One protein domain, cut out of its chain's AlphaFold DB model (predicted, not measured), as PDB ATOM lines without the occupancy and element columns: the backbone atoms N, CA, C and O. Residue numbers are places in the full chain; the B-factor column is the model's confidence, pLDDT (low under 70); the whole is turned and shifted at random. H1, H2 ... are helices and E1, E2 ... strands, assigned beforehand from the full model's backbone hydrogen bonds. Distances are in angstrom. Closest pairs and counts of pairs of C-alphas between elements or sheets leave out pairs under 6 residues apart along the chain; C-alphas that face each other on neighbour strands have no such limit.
ATOM      1  N   ILE A 137     224.863 264.163 318.210       91.38
ATOM      2  CA  ILE A 137     225.417 265.520 318.110       91.38
ATOM      3  C   ILE A 137     226.764 265.583 318.839       91.38
ATOM      4  O   ILE A 137     226.850 265.275 320.027       91.38
ATOM      5  N   GLN A 138     227.805 266.024 318.133       92.25
ATOM      6  CA  GLN A 138     229.125 266.312 318.687       92.25
ATOM      7  C   GLN A 138     229.409 267.783 318.432       92.25
ATOM      8  O   GLN A 138     229.360 268.238 317.289       92.25
ATOM      9  N   VAL A 139     229.722 268.520 319.491       93.94
ATOM     10  CA  VAL A 139     230.064 269.941 319.405       93.94
ATOM     11  C   VAL A 139     231.217 270.266 320.351       93.94
ATOM     12  O   VAL A 139     231.302 269.670 321.427       93.94
ATOM     13  N   PRO A 140     232.137 271.169 319.976       95.06
ATOM     14  CA  PRO A 140     233.187 271.609 320.885       95.06
ATOM     15  C   PRO A 140     232.569 272.346 322.077       95.06
ATOM     16  O   PRO A 140     231.777 273.267 321.895       95.06
ATOM     17  N   ALA A 141     232.938 271.949 323.290       94.88
ATOM     18  CA  ALA A 141     232.462 272.549 324.531       94.88
ATOM     19  C   ALA A 141     233.189 273.868 324.811       94.88
ATOM     20  O   ALA A 141     232.578 274.896 325.083       94.88
ATOM     21  N   PHE A 142     234.512 273.834 324.753       95.31
ATOM     22  CA  PHE A 142     235.397 274.966 324.990       95.31
ATOM     23  C   PHE A 142     236.757 274.668 324.362       95.31
ATOM     24  O   PHE A 142     237.087 273.523 324.030       95.31
ATOM     25  N   PRO A 387     244.053 280.749 328.399       95.19
ATOM     26  CA  PRO A 387     242.852 280.955 327.593       95.19
ATOM     27  C   PRO A 387     243.091 281.792 326.332       95.19
ATOM     28  O   PRO A 387     242.639 281.423 325.254       95.19
ATOM     29  N   ALA A 388     243.860 282.881 326.442       94.88
ATOM     30  CA  ALA A 388     244.223 283.702 325.291       94.88
ATOM     31  C   ALA A 388     245.080 282.929 324.272       94.88
ATOM     32  O   ALA A 388     244.876 283.066 323.069       94.88
ATOM     33  N   GLY A 389     246.002 282.084 324.740       95.69
ATOM     34  CA  GLY A 389     246.802 281.205 323.889       95.69
ATOM     35  C   GLY A 389     245.965 280.186 323.115       95.69
ATOM     36  O   GLY A 389     246.228 279.971 321.931       95.69
ATOM     37  N   ALA A 390     244.925 279.631 323.747       96.44
ATOM     38  CA  ALA A 390     243.955 278.762 323.079       96.44
ATOM     39  C   ALA A 390     243.160 279.530 322.013       96.44
ATOM     40  O   ALA A 390     243.118 279.107 320.858       96.44
ATOM     41  N   LEU A 391     242.638 280.710 322.361       95.12
ATOM     42  CA  LEU A 391     241.908 281.576 321.431       95.12
ATOM     43  C   LEU A 391     242.751 281.960 320.212       95.12
ATOM     44  O   LEU A 391     242.282 281.940 319.072       95.12
ATOM     45  N   ASN A 392     244.023 282.287 320.429       96.38
ATOM     46  CA  ASN A 392     244.944 282.620 319.348       96.38
ATOM     47  C   ASN A 392     245.164 281.436 318.398       96.38
ATOM     48  O   ASN A 392     245.262 281.661 317.196       96.38
ATOM     49  N   ALA A 393     245.183 280.196 318.896       96.50
ATOM     50  CA  ALA A 393     245.240 279.008 318.045       96.50
ATOM     51  C   ALA A 393     243.925 278.791 317.273       96.50
ATOM     52  O   ALA A 393     243.935 278.521 316.074       96.50
ATOM     53  N   TRP A 394     242.781 278.967 317.937       95.06
ATOM     54  CA  TRP A 394     241.448 278.767 317.353       95.06
ATOM     55  C   TRP A 394     241.018 279.836 316.349       95.06
ATOM     56  O   TRP A 394     240.160 279.590 315.501       95.06
ATOM     57  N   THR A 395     241.619 281.020 316.410       93.38
ATOM     58  CA  THR A 395     241.389 282.101 315.440       93.38
ATOM     59  C   THR A 395     242.213 281.939 314.159       93.38
ATOM     60  O   THR A 395     242.224 282.828 313.303       93.38
ATOM     61  N   ASP A 396     242.913 280.816 313.987       94.19
ATOM     62  CA  ASP A 396     243.547 280.467 312.721       94.19
ATOM     63  C   ASP A 396     242.513 280.310 311.609       94.19
ATOM     64  O   ASP A 396     241.639 279.450 311.650       94.19
ATOM     65  N   THR A 397     242.632 281.147 310.580       91.31
ATOM     66  CA  THR A 397     241.713 281.164 309.436       91.31
ATOM     67  C   THR A 397     241.817 279.910 308.573       91.31
ATOM     68  O   THR A 397     240.974 279.696 307.704       91.31
ATOM     69  N   ARG A 398     242.839 279.078 308.797       91.81
ATOM     70  CA  ARG A 398     243.013 277.771 308.155       91.81
ATOM     71  C   ARG A 398     242.251 276.668 308.887       91.81
ATOM     72  O   ARG A 398     242.105 275.582 308.330       91.81
ATOM     73  N   LEU A 399     241.741 276.925 310.096       91.06
ATOM     74  CA  LEU A 399     240.717 276.070 310.688       91.06
ATOM     75  C   LEU A 399     239.419 276.210 309.889       91.06
ATOM     76  O   LEU A 399     239.085 277.289 309.397       91.06
ATOM     77  N   ARG A 400     238.671 275.112 309.740       84.75
ATOM     78  CA  ARG A 400     237.418 275.141 308.985       84.75
ATOM     79  C   ARG A 400     236.436 276.084 309.674       84.75
ATOM     80  O   ARG A 400     236.267 276.049 310.891       84.75
ATOM     81  N   VAL A 401     235.770 276.904 308.867       80.56
ATOM     82  CA  VAL A 401     234.760 277.854 309.338       80.56
ATOM     83  C   VAL A 401     233.428 277.123 309.541       80.56
ATOM     84  O   VAL A 401     232.945 276.516 308.578       80.56
ATOM     85  N   PRO A 402     232.821 277.184 310.744       85.38
ATOM     86  CA  PRO A 402     231.515 276.592 311.025       85.38
ATOM     87  C   PRO A 402     230.454 276.989 310.004       85.38
ATOM     88  O   PRO A 402     230.306 278.170 309.690       85.38
ATOM     89  N   ALA A 403     229.679 276.014 309.527       87.06
ATOM     90  CA  ALA A 403     228.551 276.242 308.627       87.06
ATOM     91  C   ALA A 403     227.305 275.489 309.100       87.06
ATOM     92  O   ALA A 403     227.389 274.460 309.765       87.06
ATOM     93  N   THR A 404     226.124 275.976 308.725       82.38
ATOM     94  CA  THR A 404     224.837 275.359 309.094       82.38
ATOM     95  C   THR A 404     224.665 273.942 308.536       82.38
ATOM     96  O   THR A 404     223.953 273.127 309.124       82.38
ATOM     97  N   THR A 405     225.368 273.623 307.448       86.81
ATOM     98  CA  THR A 405     225.407 272.297 306.813       86.81
ATOM     99  C   THR A 405     226.332 271.302 307.511       86.81
ATOM    100  O   THR A 405     226.356 270.138 307.121       86.81
ATOM    101  N   TRP A 406     227.097 271.727 308.522       88.06
ATOM    102  CA  TRP A 406     228.027 270.847 309.225       88.06
ATOM    103  C   TRP A 406     227.310 269.670 309.873       88.06
ATOM    104  O   TRP A 406     226.244 269.811 310.460       88.06
ATOM    105  N   THR A 407     227.925 268.508 309.784       85.12
ATOM    106  CA  THR A 407     227.496 267.263 310.414       85.12
ATOM    107  C   THR A 407     228.354 266.969 311.644       85.12
ATOM    108  O   THR A 407     229.305 267.694 311.944       85.12
ATOM    109  N   TRP A 408     228.056 265.870 312.341       86.25
ATOM    110  CA  TRP A 408     228.880 265.336 313.432       86.25
ATOM    111  C   TRP A 408     230.384 265.345 313.111       86.25
ATOM    112  O   TRP A 408     231.194 265.821 313.903       86.25
ATOM    113  N   ALA A 409     230.764 264.857 311.926       86.56
ATOM    114  CA  ALA A 409     232.165 264.731 311.534       86.56
ATOM    115  C   ALA A 409     232.842 266.088 311.284       86.56
ATOM    116  O   ALA A 409     234.058 266.202 311.432       86.56
ATOM    117  N   ASP A 410     232.069 267.112 310.916       89.06
ATOM    118  CA  ASP A 410     232.599 268.433 310.584       89.06
ATOM    119  C   ASP A 410     233.028 269.225 311.819       89.06
ATOM    120  O   ASP A 410     234.001 269.974 311.748       89.06
ATOM    121  N   PHE A 411     232.361 269.008 312.956       89.88
ATOM    122  CA  PHE A 411     232.739 269.608 314.238       89.88
ATOM    123  C   PHE A 411     234.025 269.020 314.826       89.88
ATOM    124  O   PHE A 411     234.574 269.590 315.771       89.88
ATOM    125  N   ASN A 412     234.540 267.913 314.281       89.94
ATOM    126  CA  ASN A 412     235.834 267.388 314.687       89.94
ATOM    127  C   ASN A 412     236.973 268.258 314.131       89.94
ATOM    128  O   ASN A 412     237.510 268.010 313.049       89.94
ATOM    129  N   ILE A 413     237.377 269.258 314.912       89.88
ATOM    130  CA  ILE A 413     238.440 270.201 314.548       89.88
ATOM    131  C   ILE A 413     239.781 269.517 314.254       89.88
ATOM    132  O   ILE A 413     240.555 270.030 313.449       89.88
ATOM    133  N   TYR A 414     240.047 268.349 314.847       90.25
ATOM    134  CA  TYR A 414     241.310 267.630 314.669       90.25
ATOM    135  C   TYR A 414     241.471 267.068 313.254       90.25
ATOM    136  O   TYR A 414     242.597 266.885 312.797       90.25
ATOM    137  N   ASN A 415     240.360 266.885 312.531       87.44
ATOM    138  CA  ASN A 415     240.360 266.519 311.114       87.44
ATOM    139  C   ASN A 415     240.689 267.700 310.194       87.44
ATOM    140  O   ASN A 415     240.832 267.518 308.984       87.44
ATOM    141  N   THR A 416     240.797 268.917 310.736       92.62
ATOM    142  CA  THR A 416     241.232 270.060 309.945       92.62
ATOM    143  C   THR A 416     242.745 270.031 309.789       92.62
ATOM    144  O   THR A 416     243.504 270.261 310.734       92.62
ATOM    145  N   VAL A 417     243.170 269.756 308.562       94.88
ATOM    146  CA  VAL A 417     244.572 269.679 308.162       94.88
ATOM    147  C   VAL A 417     244.908 270.771 307.156       94.88
ATOM    148  O   VAL A 417     244.030 271.266 306.445       94.88
ATOM    149  N   PHE A 418     246.184 271.132 307.052       95.19
ATOM    150  CA  PHE A 418     246.628 272.010 305.977       95.19
ATOM    151  C   PHE A 418     246.422 271.342 304.615       95.19
ATOM    152  O   PHE A 418     246.761 270.172 304.419       95.19
ATOM    153  N   GLY A 419     245.938 272.124 303.648       93.00
ATOM    154  CA  GLY A 419     246.084 271.793 302.232       93.00
ATOM    155  C   GLY A 419     247.555 271.831 301.800       93.00
ATOM    156  O   GLY A 419     248.468 271.770 302.622       93.00
ATOM    157  N   ARG A 420     247.815 271.971 300.497       94.31
ATOM    158  CA  ARG A 420     249.186 272.116 299.989       94.31
ATOM    159  C   ARG A 420     249.780 273.456 300.446       94.31
ATOM    160  O   ARG A 420     249.497 274.485 299.840       94.31
ATOM    161  N   VAL A 421     250.570 273.437 301.521       94.56
ATOM    162  CA  VAL A 421     251.121 274.634 302.181       94.56
ATOM    163  C   VAL A 421     252.545 274.372 302.678       94.56
ATOM    164  O   VAL A 421     252.832 273.316 303.246       94.56
ATOM    165  N   THR A 422     253.403 275.380 302.518       95.44
ATOM    166  CA  THR A 422     254.743 275.466 303.115       95.44
ATOM    167  C   THR A 422     254.757 276.590 304.152       95.44
ATOM    168  O   THR A 422     254.270 277.684 303.867       95.44
ATOM    169  N   GLN A 423     255.303 276.341 305.344       94.00
ATOM    170  CA  GLN A 423     255.459 277.328 306.419       94.00
ATOM    171  C   GLN A 423     256.914 277.348 306.887       94.00
ATOM    172  O   GLN A 423     257.475 276.299 307.186       94.00
ATOM    173  N   GLY A 424     257.547 278.528 306.882       92.81
ATOM    174  CA  GLY A 424     258.969 278.691 307.223       92.81
ATOM    175  C   GLY A 424     259.869 277.630 306.598       92.81
ATOM    176  O   GLY A 424     260.549 276.916 307.329       92.81
ATOM    177  N   GLY A 425     259.744 277.454 305.279       95.38
ATOM    178  CA  GLY A 425     260.556 276.536 304.480       95.38
ATOM    179  C   GLY A 425     260.188 275.051 304.516       95.38
ATOM    180  O   GLY A 425     260.661 274.312 303.657       95.38
ATOM    181  N   VAL A 426     259.300 274.600 305.409       96.19
ATOM    182  CA  VAL A 426     258.878 273.188 305.483       96.19
ATOM    183  C   VAL A 426     257.451 272.967 304.995       96.19
ATOM    184  O   VAL A 426     256.554 273.776 305.233       96.19
ATOM    185  N   SER A 427     257.216 271.849 304.303       96.31
ATOM    186  CA  SER A 427     255.860 271.435 303.931       96.31
ATOM    187  C   SER A 427     255.120 270.916 305.160       96.31
ATOM    188  O   SER A 427     255.564 269.972 305.809       96.31
ATOM    189  N   VAL A 428     253.949 271.487 305.427       96.56
ATOM    190  CA  VAL A 428     253.043 271.053 306.507       96.56
ATOM    191  C   VAL A 428     251.767 270.414 305.956       96.56
ATOM    192  O   VAL A 428     250.773 270.254 306.661       96.56
ATOM    193  N   THR A 429     251.783 270.051 304.673       96.25
ATOM    194  CA  THR A 429     250.630 269.489 303.960       96.25
ATOM    195  C   THR A 429     250.093 268.244 304.667       96.25
ATOM    196  O   THR A 429     250.850 267.332 304.998       96.25
ATOM    197  N   GLY A 430     248.779 268.193 304.887       95.00
ATOM    198  CA  GLY A 430     248.108 267.069 305.542       95.00
ATOM    199  C   GLY A 430     248.354 266.965 307.051       95.00
ATOM    200  O   GLY A 430     247.855 266.031 307.675       95.00
ATOM    201  N   LYS A 431     249.094 267.900 307.661       95.62
ATOM    202  CA  LYS A 431     249.262 267.972 309.118       95.62
ATOM    203  C   LYS A 431     248.128 268.769 309.757       95.62
ATOM    204  O   LYS A 431     247.579 269.676 309.135       95.62
ATOM    205  N   SER A 432     247.790 268.425 311.001       95.38
ATOM    206  CA  SER A 432     246.766 269.124 311.786       95.38
ATOM    207  C   SER A 432     247.118 270.607 311.944       95.38
ATOM    208  O   SER A 432     248.282 270.943 312.173       95.38
ATOM    209  N   VAL A 433     246.120 271.486 311.820       96.62
ATOM    210  CA  VAL A 433     246.336 272.942 311.854       96.62
ATOM    211  C   VAL A 433     246.714 273.439 313.247       96.62
ATOM    212  O   VAL A 433     247.641 274.232 313.363       96.62
ATOM    213  N   LEU A 434     246.039 272.965 314.301       95.75
ATOM    214  CA  LEU A 434     246.229 273.481 315.664       95.75
ATOM    215  C   LEU A 434     247.683 273.377 316.167       95.75
ATOM    216  O   LEU A 434     248.216 274.403 316.583       95.75
ATOM    217  N   PRO A 435     248.372 272.219 316.073       96.12
ATOM    218  CA  PRO A 435     249.770 272.102 316.502       96.12
ATOM    219  C   PRO A 435     250.775 272.998 315.774       96.12
ATOM    220  O   PRO A 435     251.841 273.296 316.305       96.12
ATOM    221  N   LEU A 436     250.462 273.357 314.530       96.38
ATOM    222  CA  LEU A 436     251.367 273.991 313.570       96.38
ATOM    223  C   LEU A 436     250.840 275.361 313.126       96.38
ATOM    224  O   LEU A 436     251.213 275.880 312.072       96.38
ATOM    225  N   THR A 437     249.940 275.955 313.909       95.69
ATOM    226  CA  THR A 437     249.518 277.331 313.683       95.69
ATOM    227  C   THR A 437     250.711 278.262 313.889       95.69
ATOM    228  O   THR A 437     251.390 278.228 314.913       95.69
ATOM    229  N   ASN A 438     250.956 279.129 312.910       94.81
ATOM    230  CA  ASN A 438     251.937 280.209 313.014       94.81
ATOM    231  C   ASN A 438     251.300 281.529 313.482       94.81
ATOM    232  O   ASN A 438     251.824 282.611 313.198       94.81
ATOM    233  N   ARG A 439     250.156 281.470 314.175       96.44
ATOM    234  CA  ARG A 439     249.584 282.656 314.808       96.44
ATOM    235  C   ARG A 439     250.428 283.077 316.004       96.44
ATOM    236  O   ARG A 439     250.822 282.257 316.833       96.44
ATOM    237  N   ALA A 440     250.677 284.380 316.093       95.38
ATOM    238  CA  ALA A 440     251.363 284.965 317.235       95.38
ATOM    239  C   ALA A 440     250.625 284.610 318.532       95.38
ATOM    240  O   ALA A 440     249.392 284.639 318.580       95.38
ATOM    241  N   ASN A 441     251.387 284.279 319.573       94.31
ATOM    242  CA  ASN A 441     250.874 283.943 320.903       94.31
ATOM    243  C   ASN A 441     249.903 282.751 320.958       94.31
ATOM    244  O   ASN A 441     249.187 282.605 321.947       94.31
ATOM    245  N   ALA A 442     249.844 281.907 319.923       97.31
ATOM    246  CA  ALA A 442     249.080 280.664 319.953       97.31
ATOM    247  C   ALA A 442     249.834 279.589 320.743       97.31
ATOM    248  O   ALA A 442     251.021 279.355 320.490       97.31
ATOM    249  N   TYR A 443     249.155 278.935 321.687       97.88
ATOM    250  CA  TYR A 443     249.745 277.817 322.418       97.88
ATOM    251  C   TYR A 443     249.699 276.550 321.543       97.88
ATOM    252  O   TYR A 443     248.647 276.226 320.997       97.88
ATOM    253  N   PRO A 444     250.810 275.816 321.369       97.44
ATOM    254  CA  PRO A 444     250.865 274.747 320.370       97.44
ATOM    255  C   PRO A 444     250.141 273.451 320.781       97.44
ATOM    256  O   PRO A 444     249.845 272.623 319.925       97.44
ATOM    257  N   LEU A 445     249.807 273.264 322.064       97.88
ATOM    258  CA  LEU A 445     248.978 272.145 322.543       97.88
ATOM    259  C   LEU A 445     247.547 272.592 322.877       97.88
ATOM    260  O   LEU A 445     246.989 272.240 323.921       97.88
ATOM    261  N   SER A 446     246.951 273.393 321.996       97.19
ATOM    262  CA  SER A 446     245.536 273.756 322.081       97.19
ATOM    263  C   SER A 446     244.631 272.727 321.391       97.19
ATOM    264  O   SER A 446     245.022 272.051 320.438       97.19
ATOM    265  N   GLY A 447     243.392 272.606 321.867       96.31
ATOM    266  CA  GLY A 447     242.400 271.653 321.366       96.31
ATOM    267  C   GLY A 447     240.985 271.972 321.842       96.31
ATOM    268  O   GLY A 447     240.676 273.123 322.156       96.31
ATOM    269  N   THR A 448     240.132 270.948 321.928       95.94
ATOM    270  CA  THR A 448     238.786 271.042 322.506       95.94
ATOM    271  C   THR A 448     238.451 269.841 323.381       95.94
ATOM    272  O   THR A 448     238.909 268.730 323.128       95.94
ATOM    273  N   ALA A 449     237.589 270.059 324.369       93.38
ATOM    274  CA  ALA A 449     236.744 268.997 324.899       93.38
ATOM    275  C   ALA A 449     235.428 268.990 324.109       93.38
ATOM    276  O   ALA A 449     234.886 270.057 323.823       93.38
ATOM    277  N   PHE A 450     234.896 267.819 323.768       93.81
ATOM    278  CA  PHE A 450     233.608 267.716 323.077       93.81
ATOM    279  C   PHE A 450     232.461 267.478 324.060       93.81
ATOM    280  O   PHE A 450     232.616 266.751 325.039       93.81
ATOM    281  N   MET A 451     231.293 268.052 323.765       94.25
ATOM    282  CA  MET A 451     230.022 267.561 324.294       94.25
ATOM    283  C   MET A 451     229.418 266.579 323.297       94.25
ATOM    284  O   MET A 451     229.328 266.878 322.103       94.25
ATOM    285  N   PHE A 452     228.964 265.444 323.819       91.75
ATOM    286  CA  PHE A 452     228.254 264.418 323.072       91.75
ATOM    287  C   PHE A 452     226.805 264.363 323.544       91.75
ATOM    288  O   PHE A 452     226.535 264.183 324.731       91.75
ATOM    289  N   LEU A 453     225.882 264.568 322.614       92.62
ATOM    290  CA  LEU A 453     224.449 264.690 322.856       92.62
ATOM    291  C   LEU A 453     223.678 263.854 321.824       92.62
ATOM    292  O   LEU A 453     224.241 263.392 320.831       92.62
ATOM    293  N   TYR A 454     222.375 263.714 322.033       91.94
ATOM    294  CA  TYR A 454     221.438 263.217 321.026       91.94
ATOM    295  C   TYR A 454     220.485 264.336 320.613       91.94
ATOM    296  O   TYR A 454     220.252 265.270 321.377       91.94
ATOM    297  N   SER A 455     219.922 264.270 319.407       92.56
ATOM    298  CA  SER A 455     218.918 265.253 318.993       92.56
ATOM    299  C   SER A 455     217.567 265.036 319.677       92.56
ATOM    300  O   SER A 455     216.797 265.985 319.792       92.56
ATOM    301  N   CYS A 456     217.266 263.825 320.153       95.88
ATOM    302  CA  CYS A 456     215.964 263.505 320.730       95.88
ATOM    303  C   CYS A 456     216.107 262.936 322.135       95.88
ATOM    304  O   CYS A 456     216.884 262.010 322.355       95.88
ATOM    305  N   TYR A 457     215.301 263.431 323.069       95.44
ATOM    306  CA  TYR A 457     215.251 262.922 324.438       95.44
ATOM    307  C   TYR A 457     213.831 262.521 324.812       95.44
ATOM    308  O   TYR A 457     212.867 263.217 324.490       95.44
ATOM    309  N   SER A 458     213.696 261.396 325.501       94.06
ATOM    310  CA  SER A 458     212.449 261.050 326.172       94.06
ATOM    311  C   SER A 458     212.341 261.856 327.464       94.06
ATOM    312  O   SER A 458     213.358 262.191 328.080       94.06
ATOM    313  N   LEU A 459     211.122 262.139 327.911       92.81
ATOM    314  CA  LEU A 459     210.902 262.710 329.236       92.81
ATOM    315  C   LEU A 459     210.902 261.597 330.302       92.81
ATOM    316  O   LEU A 459     210.386 260.508 330.032       92.81
ATOM    317  N   PRO A 460     211.479 261.826 331.496       90.38
ATOM    318  CA  PRO A 460     211.299 260.926 332.627       90.38
ATOM    319  C   PRO A 460     209.818 260.788 333.000       90.38
ATOM    320  O   PRO A 460     209.002 261.672 332.743       90.38
ATOM    321  N   ALA A 461     209.479 259.686 333.670       88.69
ATOM    322  CA  ALA A 461     208.136 259.495 334.201       88.69
ATOM    323  C   ALA A 461     207.749 260.654 335.139       88.69
ATOM    324  O   ALA A 461     208.460 260.936 336.102       88.69
ATOM    325  N   GLY A 462     206.613 261.295 334.857       86.94
ATOM    326  CA  GLY A 462     206.094 262.427 335.629       86.94
ATOM    327  C   GLY A 462     206.387 263.807 335.034       86.94
ATOM    328  O   GLY A 462     205.752 264.761 335.466       86.94
ATOM    329  N   GLU A 463     207.268 263.914 334.036       92.38
ATOM    330  CA  GLU A 463     207.442 265.147 333.256       92.38
ATOM    331  C   GLU A 463     206.530 265.140 332.022       92.38
ATOM    332  O   GLU A 463     206.408 264.133 331.315       92.38
ATOM    333  N   LEU A 464     205.909 266.281 331.737       90.25
ATOM    334  CA  LEU A 464     205.062 266.502 330.569       90.25
ATOM    335  C   LEU A 464     205.738 267.452 329.569       90.25
ATOM    336  O   LEU A 464     206.453 268.375 329.964       90.25
ATOM    337  N   PRO A 465     205.465 267.313 328.256       88.94
ATOM    338  CA  PRO A 465     205.986 268.241 327.245       88.94
ATOM    339  C   PRO A 465     205.598 269.705 327.478       88.94
ATOM    340  O   PRO A 465     206.281 270.608 327.002       88.94
ATOM    341  N   THR A 466     204.496 269.935 328.193       90.69
ATOM    342  CA  THR A 466     203.977 271.261 328.545       90.69
ATOM    343  C   THR A 466     204.623 271.863 329.787       90.69
ATOM    344  O   THR A 466     204.360 273.029 330.084       90.69
ATOM    345  N   ASP A 467     205.428 271.101 330.530       90.75
ATOM    346  CA  ASP A 467     206.045 271.605 331.751       90.75
ATOM    347  C   ASP A 467     207.049 272.717 331.415       90.75
ATOM    348  O   ASP A 467     207.868 272.553 330.505       90.75
ATOM    349  N   PRO A 468     207.038 273.843 332.157       88.06
ATOM    350  CA  PRO A 468     207.959 274.954 331.916       88.06
ATOM    351  C   PRO A 468     209.421 274.569 332.178       88.06
ATOM    352  O   PRO A 468     210.336 275.221 331.673       88.06
ATOM    353  N   VAL A 469     209.637 273.522 332.980       92.31
ATOM    354  CA  VAL A 469     210.935 272.908 333.237       92.31
ATOM    355  C   VAL A 469     210.776 271.397 333.124       92.31
ATOM    356  O   VAL A 469     210.236 270.752 334.013       92.31
ATOM    357  N   ASN A 470     211.279 270.851 332.029       94.12
ATOM    358  CA  ASN A 470     211.504 269.432 331.807       94.12
ATOM    359  C   ASN A 470     212.963 269.196 331.382       94.12
ATOM    360  O   ASN A 470     213.764 270.134 331.249       94.12
ATOM    361  N   ARG A 471     213.337 267.939 331.162       92.81
ATOM    362  CA  ARG A 471     214.679 267.541 330.722       92.81
ATOM    363  C   ARG A 471     215.149 268.289 329.478       92.81
ATOM    364  O   ARG A 471     216.267 268.804 329.469       92.81
ATOM    365  N   VAL A 472     214.312 268.352 328.441       94.94
ATOM    366  CA  VAL A 472     214.674 268.991 327.169       94.94
ATOM    367  C   VAL A 472     214.856 270.485 327.369       94.94
ATOM    368  O   VAL A 472     215.902 271.003 326.989       94.94
ATOM    369  N   THR A 473     213.927 271.167 328.043       94.81
ATOM    370  CA  THR A 473     214.071 272.605 328.314       94.81
ATOM    371  C   THR A 473     215.288 272.896 329.187       94.81
ATOM    372  O   THR A 473     215.986 273.876 328.951       94.81
ATOM    373  N   SER A 474     215.595 272.041 330.169       95.44
ATOM    374  CA  SER A 474     216.769 272.198 331.040       95.44
ATOM    375  C   SER A 474     218.069 272.079 330.248       95.44
ATOM    376  O   SER A 474     218.950 272.934 330.369       95.44
ATOM    377  N   LEU A 475     218.163 271.068 329.378       95.44
ATOM    378  CA  LEU A 475     219.295 270.887 328.477       95.44
ATOM    379  C   LEU A 475     219.424 272.062 327.502       95.44
ATOM    380  O   LEU A 475     220.494 272.657 327.400       95.44
ATOM    381  N   THR A 476     218.349 272.452 326.815       95.81
ATOM    382  CA  THR A 476     218.402 273.554 325.846       95.81
ATOM    383  C   THR A 476     218.671 274.900 326.514       95.81
ATOM    384  O   THR A 476     219.335 275.738 325.909       95.81
ATOM    385  N   ASN A 477     218.231 275.116 327.758       95.69
ATOM    386  CA  ASN A 477     218.554 276.314 328.539       95.69
ATOM    387  C   ASN A 477     220.041 276.353 328.906       95.69
ATOM    388  O   ASN A 477     220.690 277.380 328.697       95.69
ATOM    389  N   TYR A 478     220.599 275.236 329.385       96.00
ATOM    390  CA  TYR A 478     222.035 275.118 329.643       96.00
ATOM    391  C   TYR A 478     222.854 275.378 328.375       96.00
ATOM    392  O   TYR A 478     223.745 276.225 328.382       96.00
ATOM    393  N   LEU A 479     222.519 274.716 327.263       96.44
ATOM    394  CA  LEU A 479     223.232 274.885 325.994       96.44
ATOM    395  C   LEU A 479     223.066 276.302 325.430       96.44
ATOM    396  O   LEU A 479     224.008 276.843 324.858       96.44
ATOM    397  N   SER A 480     221.906 276.936 325.620       95.56
ATOM    398  CA  SER A 480     221.694 278.329 325.212       95.56
ATOM    399  C   SER A 480     222.587 279.275 326.007       95.56
ATOM    400  O   SER A 480     223.229 280.145 325.417       95.56
ATOM    401  N   TRP A 481     222.690 279.081 327.325       95.25
ATOM    402  CA  TRP A 481     223.620 279.828 328.173       95.25
ATOM    403  C   TRP A 481     225.083 279.583 327.767       95.25
ATOM    404  O   TRP A 481     225.836 280.547 327.610       95.25
ATOM    405  N   HIS A 482     225.454 278.321 327.536       96.06
ATOM    406  CA  HIS A 482     226.814 277.877 327.207       96.06
ATOM    407  C   HIS A 482     227.289 278.327 325.818       96.06
ATOM    408  O   HIS A 482     228.443 278.693 325.648       96.06
ATOM    409  N   TYR A 483     226.412 278.359 324.814       95.56
ATOM    410  CA  TYR A 483     226.746 278.813 323.456       95.56
ATOM    411  C   TYR A 483     226.291 280.251 323.180       95.56
ATOM    412  O   TYR A 483     226.105 280.656 322.031       95.56
ATOM    413  N   THR A 484     226.103 281.072 324.213       92.69
ATOM    414  CA  THR A 484     225.866 282.504 324.003       92.69
ATOM    415  C   THR A 484     227.164 283.180 323.555       92.69
ATOM    416  O   THR A 484     228.101 283.301 324.335       92.69
ATOM    417  N   ALA A 485     227.189 283.669 322.309       79.31
ATOM    418  CA  ALA A 485     228.374 284.223 321.641       79.31
ATOM    419  C   ALA A 485     229.109 285.344 322.407       79.31
ATOM    420  O   ALA A 485     230.301 285.535 322.189       79.31
ATOM    421  N   SER A 486     228.423 286.051 323.314       79.69
ATOM    422  CA  SER A 486     228.988 287.158 324.097       79.69
ATOM    423  C   SER A 486     228.448 287.172 325.532       79.69
ATOM    424  O   SER A 486     227.800 288.132 325.949       79.69
ATOM    425  N   ASN A 487     228.663 286.095 326.294       87.44
ATOM    426  CA  ASN A 487     228.265 286.024 327.705       87.44
ATOM    427  C   ASN A 487     229.475 286.241 328.641       87.44
ATOM    428  O   ASN A 487     230.255 285.309 328.841       87.44
ATOM    429  N   PRO A 488     229.630 287.421 329.274       89.62
ATOM    430  CA  PRO A 488     230.789 287.706 330.124       89.62
ATOM    431  C   PRO A 488     230.855 286.826 331.380       89.62
ATOM    432  O   PRO A 488     231.947 286.559 331.883       89.62
ATOM    433  N   LEU A 489     229.713 286.345 331.890       91.12
ATOM    434  CA  LEU A 489     229.689 285.426 333.032       91.12
ATOM    435  C   LEU A 489     230.224 284.049 332.640       91.12
ATOM    436  O   LEU A 489     231.053 283.501 333.363       91.12
ATOM    437  N   LEU A 490     229.791 283.523 331.492       91.50
ATOM    438  CA  LEU A 490     230.314 282.276 330.929       91.50
ATOM    439  C   LEU A 490     231.822 282.386 330.683       91.50
ATOM    440  O   LEU A 490     232.579 281.539 331.155       91.50
ATOM    441  N   THR A 491     232.254 283.448 329.996       92.25
ATOM    442  CA  THR A 491     233.671 283.695 329.708       92.25
ATOM    443  C   THR A 491     234.492 283.674 330.987       92.25
ATOM    444  O   THR A 491     235.484 282.959 331.051       92.25
ATOM    445  N   ARG A 492     234.046 284.364 332.043       90.88
ATOM    446  CA  ARG A 492     234.746 284.368 333.331       90.88
ATOM    447  C   ARG A 492     234.810 282.981 333.972       90.88
ATOM    448  O   ARG A 492     235.865 282.601 334.462       90.88
ATOM    449  N   VAL A 493     233.711 282.224 333.981       92.25
ATOM    450  CA  VAL A 493     233.687 280.868 334.563       92.25
ATOM    451  C   VAL A 493     234.677 279.947 333.845       92.25
ATOM    452  O   VAL A 493     235.458 279.269 334.506       92.25
ATOM    453  N   ILE A 494     234.681 279.963 332.512       93.88
ATOM    454  CA  ILE A 494     235.547 279.106 331.691       93.88
ATOM    455  C   ILE A 494     237.020 279.550 331.782       93.88
ATOM    456  O   ILE A 494     237.910 278.718 331.956       93.88
ATOM    457  N   GLN A 495     237.295 280.855 331.736       93.19
ATOM    458  CA  GLN A 495     238.663 281.382 331.799       93.19
ATOM    459  C   GLN A 495     239.303 281.259 333.180       93.19
ATOM    460  O   GLN A 495     240.512 281.037 333.264       93.19
ATOM    461  N   ASN A 496     238.514 281.307 334.258       90.62
ATOM    462  CA  ASN A 496     239.017 281.095 335.618       90.62
ATOM    463  C   ASN A 496     239.621 279.699 335.818       90.62
ATOM    464  O   ASN A 496     240.496 279.540 336.665       90.62
ATOM    465  N   VAL A 497     239.188 278.707 335.036       91.00
ATOM    466  CA  VAL A 497     239.756 277.352 335.055       91.00
ATOM    467  C   VAL A 497     240.780 277.121 333.939       91.00
ATOM    468  O   VAL A 497     241.220 276.000 333.746       91.00
ATOM    469  N   GLY A 498     241.203 278.152 333.203       91.69
ATOM    470  CA  GLY A 498     242.271 278.029 332.201       91.69
ATOM    471  C   GLY A 498     241.832 277.565 330.814       91.69
ATOM    472  O   GLY A 498     242.678 277.213 329.992       91.69
ATOM    473  N   PHE A 499     240.532 277.606 330.530       95.25
ATOM    474  CA  PHE A 499     239.963 277.335 329.210       95.25
ATOM    475  C   PHE A 499     239.451 278.617 328.558       95.25
ATOM    476  O   PHE A 499     239.352 279.656 329.205       95.25
ATOM    477  N   ASN A 500     239.083 278.564 327.285       95.31
ATOM    478  CA  ASN A 500     238.423 279.683 326.619       95.31
ATOM    479  C   ASN A 500     237.094 279.221 325.992       95.31
ATOM    480  O   ASN A 500     237.010 278.079 325.539       95.31
ATOM    481  N   PRO A 501     236.019 280.032 325.999       95.19
ATOM    482  CA  PRO A 501     234.795 279.674 325.282       95.19
ATOM    483  C   PRO A 501     235.086 279.431 323.801       95.19
ATOM    484  O   PRO A 501     235.995 280.041 323.247       95.19
ATOM    485  N   VAL A 502     234.291 278.584 323.143       94.12
ATOM    486  CA  VAL A 502     234.421 278.406 321.689       94.12
ATOM    487  C   VAL A 502     234.227 279.735 320.946       94.12
ATOM    488  O   VAL A 502     233.481 280.598 321.429       94.12
ATOM    489  N   PRO A 503     234.808 279.908 319.743       92.44
ATOM    490  CA  PRO A 503     234.652 281.150 319.002       92.44
ATOM    491  C   PRO A 503     233.179 281.460 318.713       92.44
ATOM    492  O   PRO A 503     232.366 280.562 318.473       92.44
ATOM    493  N   ALA A 504     232.833 282.749 318.653       92.00
ATOM    494  CA  ALA A 504     231.460 283.206 318.426       92.00
ATOM    495  C   ALA A 504     230.812 282.617 317.155       92.00
ATOM    496  O   ALA A 504     229.599 282.394 317.125       92.00
ATOM    497  N   SER A 505     231.606 282.325 316.120       91.12
ATOM    498  CA  SER A 505     231.154 281.646 314.898       91.12
ATOM    499  C   SER A 505     230.672 280.215 315.162       91.12
ATOM    500  O   SER A 505     229.594 279.844 314.697       91.12
ATOM    501  N   TYR A 506     231.409 279.436 315.962       93.31
ATOM    502  CA  TYR A 506     231.007 278.093 316.391       93.31
ATOM    503  C   TYR A 506     229.734 278.164 317.229       93.31
ATOM    504  O   TYR A 506     228.747 277.503 316.910       93.31
ATOM    505  N   ALA A 507     229.729 279.025 318.248       94.12
ATOM    506  CA  ALA A 507     228.591 279.208 319.143       94.12
ATOM    507  C   ALA A 507     227.301 279.569 318.378       94.12
ATOM    508  O   ALA A 507     226.240 278.993 318.620       94.12
ATOM    509  N   THR A 508     227.402 280.472 317.398       93.50
ATOM    510  CA  THR A 508     226.270 280.902 316.562       93.50
ATOM    511  C   THR A 508     225.730 279.764 315.699       93.50
ATOM    512  O   THR A 508     224.519 279.544 315.665       93.50
ATOM    513  N   VAL A 509     226.602 279.007 315.027       93.62
ATOM    514  CA  VAL A 509     226.184 277.872 314.189       93.62
ATOM    515  C   VAL A 509     225.540 276.771 315.029       93.62
ATOM    516  O   VAL A 509     224.476 276.279 314.661       93.62
ATOM    517  N   ILE A 510     226.126 276.440 316.181       94.62
ATOM    518  CA  ILE A 510     225.585 275.443 317.118       94.62
ATOM    519  C   ILE A 510     224.191 275.858 317.594       94.62
ATOM    520  O   ILE A 510     223.257 275.059 317.532       94.62
ATOM    521  N   ARG A 511     224.015 277.119 318.002       94.25
ATOM    522  CA  ARG A 511     222.708 277.650 318.410       94.25
ATOM    523  C   ARG A 511     221.677 277.573 317.293       94.25
ATOM    524  O   ARG A 511     220.579 277.071 317.513       94.25
ATOM    525  N   ASN A 512     222.024 278.059 316.105       93.44
ATOM    526  CA  ASN A 512     221.097 278.094 314.978       93.44
ATOM    527  C   ASN A 512     220.664 276.686 314.560       93.44
ATOM    528  O   ASN A 512     219.504 276.479 314.221       93.44
ATOM    529  N   LYS A 513     221.586 275.723 314.612       93.06
ATOM    530  CA  LYS A 513     221.340 274.350 314.178       93.06
ATOM    531  C   LYS A 513     220.611 273.521 315.232       93.06
ATOM    532  O   LYS A 513     219.626 272.871 314.899       93.06
ATOM    533  N   TYR A 514     221.041 273.566 316.490       94.44
ATOM    534  CA  TYR A 514     220.562 272.631 317.513       94.44
ATOM    535  C   TYR A 514     219.611 273.242 318.545       94.44
ATOM    536  O   TYR A 514     218.943 272.490 319.246       94.44
ATOM    537  N   LEU A 515     219.514 274.571 318.648       94.75
ATOM    538  CA  LEU A 515     218.697 275.241 319.674       94.75
ATOM    539  C   LEU A 515     217.607 276.154 319.093       94.75
ATOM    540  O   LEU A 515     216.680 276.525 319.807       94.75
ATOM    541  N   SER A 516     217.691 276.524 317.812       93.62
ATOM    542  CA  SER A 516     216.673 277.363 317.175       93.62
ATOM    543  C   SER A 516     215.344 276.612 317.026       93.62
ATOM    544  O   SER A 516     215.335 275.527 316.439       93.62
ATOM    545  N   PRO A 517     214.200 277.204 317.422       90.62
ATOM    546  CA  PRO A 517     212.879 276.625 317.176       90.62
ATOM    547  C   PRO A 517     212.574 276.375 315.692       90.62
ATOM    548  O   PRO A 517     211.796 275.482 315.371       90.62
ATOM    549  N   SER A 518     213.196 277.139 314.784       91.12
ATOM    550  CA  SER A 518     213.027 276.987 313.334       91.12
ATOM    551  C   SER A 518     213.848 275.851 312.724       91.12
ATOM    552  O   SER A 518     213.635 275.504 311.564       91.12
ATOM    553  N   SER A 519     214.793 275.273 313.469       93.25
ATOM    554  CA  SER A 519     215.611 274.176 312.965       93.25
ATOM    555  C   SER A 519     214.870 272.848 313.087       93.25
ATOM    556  O   SER A 519     214.352 272.503 314.152       93.25
ATOM    557  N   ALA A 520     214.867 272.074 312.001       92.38
ATOM    558  CA  ALA A 520     214.405 270.689 312.013       92.38
ATOM    559  C   ALA A 520     215.373 269.763 312.774       92.38
ATOM    560  O   ALA A 520     214.969 268.693 313.213       92.38
ATOM    561  N   GLU A 521     216.628 270.176 312.961       91.69
ATOM    562  CA  GLU A 521     217.666 269.411 313.663       91.69
ATOM    563  C   GLU A 521     217.789 269.783 315.148       91.69
ATOM    564  O   GLU A 521     218.707 269.324 315.831       91.69
ATOM    565  N   ARG A 522     216.900 270.646 315.654       94.31
ATOM    566  CA  ARG A 522     216.952 271.098 317.043       94.31
ATOM    567  C   ARG A 522     216.787 269.941 318.022       94.31
ATOM    568  O   ARG A 522     216.036 269.003 317.763       94.31
ATOM    569  N   ILE A 523     217.426 270.076 319.177       95.69
ATOM    570  CA  ILE A 523     217.214 269.175 320.302       95.69
ATOM    571  C   ILE A 523     215.749 269.278 320.734       95.69
ATOM    572  O   ILE A 523     215.252 270.375 321.001       95.69
ATOM    573  N   ALA A 524     215.054 268.145 320.777       96.31
ATOM    574  CA  ALA A 524     213.622 268.096 321.043       96.31
ATOM    575  C   ALA A 524     213.205 266.844 321.826       96.31
ATOM    576  O   ALA A 524     213.976 265.904 322.029       96.31
ATOM    577  N   ILE A 525     211.946 266.841 322.265       96.12
ATOM    578  CA  ILE A 525     211.314 265.660 322.853       96.12
ATOM    579  C   ILE A 525     211.042 264.642 321.732       96.12
ATOM    580  O   ILE A 525     210.658 265.027 320.622       96.12
ATOM    581  N   GLY A 526     211.221 263.349 322.006       94.62
ATOM    582  CA  GLY A 526     210.805 262.278 321.092       94.62
ATOM    583  C   GLY A 526     209.337 262.415 320.658       94.62
ATOM    584  O   GLY A 526     208.477 262.784 321.454       94.62
TER     585      GLY A 526
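What this domain is: This is residues 137 to 142 and 387 to 526 of the 540 residues of the protein "PBP_domain domain-containing protein" of Bradyrhizobium sp. Leo170 (UniProt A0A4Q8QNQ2). With little regular structure, this rod has an antiparallel two-stranded ribbon, E1 and E2, along its middle and loops at both ends. H2 and H4 pack side by side, while H1 sits by the start of E2. The 146 printed residues, 56 in named elements, run E1 H1 E2 H2 H3 H4, mixed in class. The whole is only just compact, close to loose, with radius of gyration of the C-alphas 17.6 A and spans 64 by 31 by 22 A.

Where its parts are: E2, residues 446 to 454, measures 26.3 A. E1, residues 137 to 142, begins at C-alpha 137 (225.417, 265.520, 318.110). H1 is 387 to 394, H2 471 to 482, H3 488 to 496, and H4 504 to 515, ending at C-alpha 515 (218.697, 275.241, 319.674).

How they stand to each other: In antiparallel E1 and E2, N 139 and O 451 are within hydrogen-bond range, 3.1 A. The closest C-alphas of H1 and E2, Ala 390 and Ser 446, are 5.3 A apart. H2, with residues 476 to 480 alone, touches H4, closest C-alphas Thr 476 and Leu 515, 6.4 A. H3 and H2 are close but not clearly touching, closest C-alphas Leu 490 and His 482, 6.7 A. In H1, H2, H3 and H4 every O i to N i+4 pair is within hydrogen-bond range.

The domain as a whole: Residues 143 to 386 are not printed; C-alphas 142 and 387 are 9.9 A apart across this cut. H1 to E2 and E2 to H2 are long links. No printed residue is under 70 in pLDDT.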